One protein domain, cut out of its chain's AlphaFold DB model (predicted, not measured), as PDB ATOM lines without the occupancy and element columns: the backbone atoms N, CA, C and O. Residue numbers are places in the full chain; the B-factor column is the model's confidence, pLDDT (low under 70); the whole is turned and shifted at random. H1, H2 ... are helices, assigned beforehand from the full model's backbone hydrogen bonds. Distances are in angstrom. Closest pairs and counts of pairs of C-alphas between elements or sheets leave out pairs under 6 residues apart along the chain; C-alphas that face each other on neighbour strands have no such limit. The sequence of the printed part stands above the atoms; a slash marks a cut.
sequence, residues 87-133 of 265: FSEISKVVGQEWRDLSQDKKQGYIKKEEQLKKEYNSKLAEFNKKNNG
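Overview. This is residues 87 to 133 of the 265 residues of the protein "High mobility group (HMG) box protein" of Tetrahymena thermophila (strain SB210) (UniProt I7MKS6). Two straight helices, the shorter H1 and the much longer H2, meet near their ends in an open L, with a tight link at the corner. The rest of each helix sticks out alone, and H2 makes the longest axis. The 47 printed residues hold H1 then H2 and no named strand; the class is all helix. The whole is extended, with a radius of gyration of the C-alphas of 16.8 A, and flat, spanning 48 by 27 by 8 A.

Along the chain. Find C-alpha 87 at (-38.051, -22.761, -56.880); from there H1, residues 87 to 100, runs 19.9 A. Past residues 101 and 102, H2, residues 103 to 131, runs 40.8 A to C-alpha 131 at (-6.227, -4.927, -42.907).

Arrangement. Look at Trp 98 and Lys 106: their C-alphas, the closest of H1 and H2, are 7.9 A apart, close but not clearly touching. The helices run opposite ways at a steep tilt of 65 degrees. O i to N i+4 pairs are within hydrogen-bond range in 9 of 10 cases in H1 and 24 of 25 in H2.

Size, cuts and confidence. The C-alphas farthest apart, those of Asp 100 and Gly 133, are 49.1 A apart. The printed part has no cut. Residues 132 to 133 have pLDDT under 70.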
ATOM      1  N   PHE A  87     -39.154 -22.649 -57.844       93.56
ATOM      2  CA  PHE A  87     -38.051 -22.761 -56.880       93.56
ATOM      3  C   PHE A  87     -38.529 -23.125 -55.458       93.56
ATOM      4  O   PHE A  87     -37.817 -23.802 -54.715       93.56
ATOM      5  N   SER A  88     -39.746 -22.707 -55.089       96.25
ATOM      6  CA  SER A  88     -40.394 -23.068 -53.821       96.25
ATOM      7  C   SER A  88     -40.639 -24.578 -53.703       96.25
ATOM      8  O   SER A  88     -40.397 -25.172 -52.655       96.25
ATOM      9  N   GLU A  89     -41.068 -25.220 -54.787       96.88
ATOM     10  CA  GLU A  89     -41.389 -26.648 -54.842       96.88
ATOM     11  C   GLU A  89     -40.114 -27.483 -54.920       96.88
ATOM     12  O   GLU A  89     -39.923 -28.388 -54.109       96.88
ATOM     13  N   ILE A  90     -39.175 -27.081 -55.781       96.44
ATOM     14  CA  ILE A  90     -37.830 -27.666 -55.866       96.44
ATOM     15  C   ILE A  90     -37.149 -27.649 -54.485       96.44
ATOM     16  O   ILE A  90     -36.556 -28.641 -54.063       96.44
ATOM     17  N   SER A  91     -37.281 -26.553 -53.729       95.56
ATOM     18  CA  SER A  91     -36.724 -26.447 -52.372       95.56
ATOM     19  C   SER A  91     -37.378 -27.400 -51.361       95.56
ATOM     20  O   SER A  91     -36.689 -27.872 -50.455       95.56
ATOM     21  N   LYS A  92     -38.673 -27.725 -51.507       96.75
ATOM     22  CA  LYS A  92     -39.345 -28.743 -50.674       96.75
ATOM     23  C   LYS A  92     -38.796 -30.140 -50.966       96.75
ATOM     24  O   LYS A  92     -38.475 -30.854 -50.018       96.75
ATOM     25  N   VAL A  93     -38.632 -30.486 -52.248       96.38
ATOM     26  CA  VAL A  93     -38.091 -31.784 -52.694       96.38
ATOM     27  C   VAL A  93     -36.656 -31.972 -52.198       96.38
ATOM     28  O   VAL A  93     -36.363 -32.963 -51.536       96.38
ATOM     29  N   VAL A  94     -35.771 -30.986 -52.391       97.31
ATOM     30  CA  VAL A  94     -34.389 -31.035 -51.865       97.31
ATOM     31  C   VAL A  94     -34.366 -31.161 -50.336       97.31
ATOM     32  O   VAL A  94     -33.551 -31.897 -49.778       97.31
ATOM     33  N   GLY A  95     -35.286 -30.491 -49.636       96.62
ATOM     34  CA  GLY A  95     -35.437 -30.618 -48.187       96.62
ATOM     35  C   GLY A  95     -35.958 -31.987 -47.723       96.62
ATOM     36  O   GLY A  95     -35.748 -32.350 -46.565       96.62
ATOM     37  N   GLN A  96     -36.645 -32.751 -48.577       97.00
ATOM     38  CA  GLN A  96     -36.978 -34.164 -48.345       97.00
ATOM     39  C   GLN A  96     -35.751 -35.042 -48.618       97.00
ATOM     40  O   GLN A  96     -35.265 -35.668 -47.680       97.00
ATOM     41  N   GLU A  97     -35.146 -34.954 -49.810       96.19
ATOM     42  CA  GLU A  97     -33.947 -35.734 -50.161       96.19
ATOM     43  C   GLU A  97     -32.824 -35.602 -49.117       96.19
ATOM     44  O   GLU A  97     -32.188 -36.591 -48.758       96.19
ATOM     45  N   TRP A  98     -32.588 -34.403 -48.568       96.50
ATOM     46  CA  TRP A  98     -31.584 -34.219 -47.514       96.50
ATOM     47  C   TRP A  98     -31.919 -34.956 -46.214       96.50
ATOM     48  O   TRP A  98     -31.012 -35.419 -45.522       96.50
ATOM     49  N   ARG A  99     -33.199 -35.072 -45.844       96.00
ATOM     50  CA  ARG A  99     -33.607 -35.846 -44.662       96.00
ATOM     51  C   ARG A  99     -33.437 -37.340 -44.912       96.00
ATOM     52  O   ARG A  99     -32.890 -38.009 -44.037       96.00
ATOM     53  N   ASP A 100     -33.766 -37.797 -46.112       96.62
ATOM     54  CA  ASP A 100     -33.775 -39.216 -46.486       96.62
ATOM     55  C   ASP A 100     -32.382 -39.754 -46.882       96.62
ATOM     56  O   ASP A 100     -32.140 -40.959 -46.841       96.62
ATOM     57  N   LEU A 101     -31.421 -38.873 -47.195       95.12
ATOM     58  CA  LEU A 101     -30.026 -39.240 -47.464       95.12
ATOM     59  C   LEU A 101     -29.394 -40.068 -46.330       95.12
ATOM     60  O   LEU A 101     -29.536 -39.747 -45.145       95.12
ATOM     61  N   SER A 102     -28.585 -41.067 -46.688       96.69
ATOM     62  CA  SER A 102     -27.853 -41.872 -45.704       96.69
ATOM     63  C   SER A 102     -26.817 -41.056 -44.920       96.69
ATOM     64  O   SER A 102     -26.294 -40.035 -45.388       96.69
ATOM     65  N   GLN A 103     -26.493 -41.539 -43.715       95.25
ATOM     66  CA  GLN A 103     -25.500 -40.939 -42.822       95.25
ATOM     67  C   GLN A 103     -24.152 -40.738 -43.538       95.25
ATOM     68  O   GLN A 103     -23.569 -39.664 -43.442       95.25
ATOM     69  N   ASP A 104     -23.692 -41.715 -44.325       95.38
ATOM     70  CA  ASP A 104     -22.392 -41.667 -45.015       95.38
ATOM     71  C   ASP A 104     -22.333 -40.576 -46.087       95.38
ATOM     72  O   ASP A 104     -21.340 -39.853 -46.209       95.38
ATOM     73  N   LYS A 105     -23.424 -40.402 -46.846       94.75
ATOM     74  CA  LYS A 105     -23.522 -39.330 -47.843       94.75
ATOM     75  C   LYS A 105     -23.557 -37.967 -47.153       94.75
ATOM     76  O   LYS A 105     -22.783 -37.093 -47.537       94.75
ATOM     77  N   LYS A 106     -24.355 -37.806 -46.085       95.44
ATOM     78  CA  LYS A 106     -24.373 -36.594 -45.238       95.44
ATOM     79  C   LYS A 106     -22.982 -36.263 -44.687       95.44
ATOM     80  O   LYS A 106     -22.536 -35.128 -44.823       95.44
ATOM     81  N   GLN A 107     -22.262 -37.253 -44.157       96.94
ATOM     82  CA  GLN A 107     -20.879 -37.114 -43.681       96.94
ATOM     83  C   GLN A 107     -19.921 -36.642 -44.786       96.94
ATOM     84  O   GLN A 107     -19.058 -35.803 -44.538       96.94
ATOM     85  N   GLY A 108     -20.113 -37.094 -46.029       97.06
ATOM     86  CA  GLY A 108     -19.388 -36.576 -47.192       97.06
ATOM     87  C   GLY A 108     -19.591 -35.071 -47.441       97.06
ATOM     88  O   GLY A 108     -18.649 -34.393 -47.846       97.06
ATOM     89  N   TYR A 109     -20.781 -34.523 -47.168       96.81
ATOM     90  CA  TYR A 109     -21.039 -33.077 -47.252       96.81
ATOM     91  C   TYR A 109     -20.547 -32.310 -46.015       96.81
ATOM     92  O   TYR A 109     -20.031 -31.206 -46.168       96.81
ATOM     93  N   ILE A 110     -20.621 -32.899 -44.816       96.25
ATOM     94  CA  ILE A 110     -20.077 -32.310 -43.576       96.25
ATOM     95  C   ILE A 110     -18.556 -32.120 -43.690       96.25
ATOM     96  O   ILE A 110     -18.050 -31.034 -43.420       96.25
ATOM     97  N   LYS A 111     -17.825 -33.112 -44.215       97.38
ATOM     98  CA  LYS A 111     -16.379 -32.989 -44.488       97.38
ATOM     99  C   LYS A 111     -16.049 -31.847 -45.464       97.38
ATOM    100  O   LYS A 111     -15.047 -31.158 -45.279       97.38
ATOM    101  N   LYS A 112     -16.901 -31.602 -46.470       96.00
ATOM    102  CA  LYS A 112     -16.758 -30.461 -47.399       96.00
ATOM    103  C   LYS A 112     -17.025 -29.121 -46.706       96.00
ATOM    104  O   LYS A 112     -16.276 -28.174 -46.927       96.00
ATOM    105  N   GLU A 113     -18.042 -29.040 -45.844       97.06
ATOM    106  CA  GLU A 113     -18.298 -27.859 -45.002       97.06
ATOM    107  C   GLU A 113     -17.111 -27.558 -44.077       97.06
ATOM    108  O   GLU A 113     -16.675 -26.411 -43.994       97.06
ATOM    109  N   GLU A 114     -16.531 -28.573 -43.431       97.06
ATOM    110  CA  GLU A 114     -15.329 -28.405 -42.610       97.06
ATOM    111  C   GLU A 114     -14.138 -27.872 -43.409       97.06
ATOM    112  O   GLU A 114     -13.428 -26.991 -42.923       97.06
ATOM    113  N   GLN A 115     -13.909 -28.386 -44.621       96.94
ATOM    114  CA  GLN A 115     -12.845 -27.901 -45.499       96.94
ATOM    115  C   GLN A 115     -13.073 -26.431 -45.881       96.94
ATOM    116  O   GLN A 115     -12.198 -25.597 -45.655       96.94
ATOM    117  N   LEU A 116     -14.276 -26.085 -46.351       95.62
ATOM    118  CA  LEU A 116     -14.653 -24.705 -46.678       95.62
ATOM    119  C   LEU A 116     -14.532 -23.767 -45.465       95.62
ATOM    120  O   LEU A 116     -14.120 -22.617 -45.612       95.62
ATOM    121  N   LYS A 117     -14.844 -24.250 -44.257       95.25
ATOM    122  CA  LYS A 117     -14.678 -23.509 -42.997       95.25
ATOM    123  C   LYS A 117     -13.203 -23.299 -42.638       95.25
ATOM    124  O   LYS A 117     -12.847 -22.199 -42.220       95.25
ATOM    125  N   LYS A 118     -12.342 -24.304 -42.832       96.00
ATOM    126  CA  LYS A 118     -10.880 -24.196 -42.645       96.00
ATOM    127  C   LYS A 118     -10.279 -23.184 -43.625       96.00
ATOM    128  O   LYS A 118      -9.586 -22.264 -43.195       96.00
ATOM    129  N   GLU A 119     -10.623 -23.279 -44.909       95.69
ATOM    130  CA  GLU A 119     -10.191 -22.320 -45.933       95.69
ATOM    131  C   GLU A 119     -10.665 -20.892 -45.644       95.69
ATOM    132  O   GLU A 119      -9.885 -19.949 -45.759       95.69
ATOM    133  N   TYR A 120     -11.934 -20.721 -45.260       95.12
ATOM    134  CA  TYR A 120     -12.475 -19.420 -44.871       95.12
ATOM    135  C   TYR A 120     -11.712 -18.822 -43.688       95.12
ATOM    136  O   TYR A 120     -11.392 -17.639 -43.714       95.12
ATOM    137  N   ASN A 121     -11.391 -19.628 -42.671       94.00
ATOM    138  CA  ASN A 121     -10.641 -19.163 -41.508       94.00
ATOM    139  C   ASN A 121      -9.213 -18.722 -41.878       94.00
ATOM    140  O   ASN A 121      -8.768 -17.699 -41.364       94.00
ATOM    141  N   SER A 122      -8.527 -19.424 -42.794       94.31
ATOM    142  CA  SER A 122      -7.220 -18.985 -43.323       94.31
ATOM    143  C   SER A 122      -7.344 -17.652 -44.059       94.31
ATOM    144  O   SER A 122      -6.730 -16.662 -43.666       94.31
ATOM    145  N   LYS A 123      -8.259 -17.581 -45.037       93.00
ATOM    146  CA  LYS A 123      -8.538 -16.372 -45.832       93.00
ATOM    147  C   LYS A 123      -8.934 -15.181 -44.945       93.00
ATOM    148  O   LYS A 123      -8.573 -14.048 -45.242       93.00
ATOM    149  N   LEU A 124      -9.648 -15.422 -43.842       91.31
ATOM    150  CA  LEU A 124     -10.013 -14.402 -42.855       91.31
ATOM    151  C   LEU A 124      -8.816 -13.952 -42.005       91.31
ATOM    152  O   LEU A 124      -8.681 -12.758 -41.756       91.31
ATOM    153  N   ALA A 125      -7.934 -14.864 -41.593       91.12
ATOM    154  CA  ALA A 125      -6.699 -14.509 -40.894       91.12
ATOM    155  C   ALA A 125      -5.754 -13.687 -41.791       91.12
ATOM    156  O   ALA A 125      -5.206 -12.679 -41.350       91.12
ATOM    157  N   GLU A 126      -5.623 -14.063 -43.065       90.38
ATOM    158  CA  GLU A 126      -4.864 -13.330 -44.085       90.38
ATOM    159  C   GLU A 126      -5.458 -11.937 -44.353       90.38
ATOM    160  O   GLU A 126      -4.732 -10.941 -44.337       90.38
ATOM    161  N   PHE A 127      -6.783 -11.844 -44.526       89.88
ATOM    162  CA  PHE A 127      -7.501 -10.575 -44.686       89.88
ATOM    163  C   PHE A 127      -7.325  -9.662 -43.467       89.88
ATOM    164  O   PHE A 127      -6.987  -8.493 -43.625       89.88
ATOM    165  N   ASN A 128      -7.464 -10.198 -42.251       88.62
ATOM    166  CA  ASN A 128      -7.249  -9.440 -41.020       88.62
ATOM    167  C   ASN A 128      -5.784  -8.998 -40.876       88.62
ATOM    168  O   ASN A 128      -5.531  -7.858 -40.501       88.62
ATOM    169  N   LYS A 129      -4.804  -9.842 -41.229       88.00
ATOM    170  CA  LYS A 129      -3.381  -9.458 -41.238       88.00
ATOM    171  C   LYS A 129      -3.107  -8.326 -42.233       88.00
ATOM    172  O   LYS A 129      -2.356  -7.412 -41.909       88.00
ATOM    173  N   LYS A 130      -3.732  -8.364 -43.415       85.56
ATOM    174  CA  LYS A 130      -3.627  -7.312 -44.439       85.56
ATOM    175  C   LYS A 130      -4.308  -6.009 -44.005       85.56
ATOM    176  O   LYS A 130      -3.750  -4.938 -44.221       85.56
ATOM    177  N   ASN A 131      -5.470  -6.094 -43.361       83.94
ATOM    178  CA  ASN A 131      -6.227  -4.927 -42.907       83.94
ATOM    179  C   ASN A 131      -5.739  -4.349 -41.571       83.94
ATOM    180  O   ASN A 131      -5.983  -3.180 -41.317       83.94
ATOM    181  N   ASN A 132      -4.999  -5.086 -40.740       65.88
ATOM    182  CA  ASN A 132      -4.437  -4.544 -39.494       65.88
ATOM    183  C   ASN A 132      -3.321  -3.497 -39.715       65.88
ATOM    184  O   ASN A 132      -2.909  -2.854 -38.755       65.88
ATOM    185  N   GLY A 133      -2.871  -3.272 -40.958       56.72
ATOM    186  CA  GLY A 133      -2.111  -2.073 -41.351       56.72
ATOM    187  C   GLY A 133      -2.981  -0.839 -41.657       56.72
ATOM    188  O   GLY A 133      -2.453   0.215 -41.990       56.72
TER     189      GLY A 133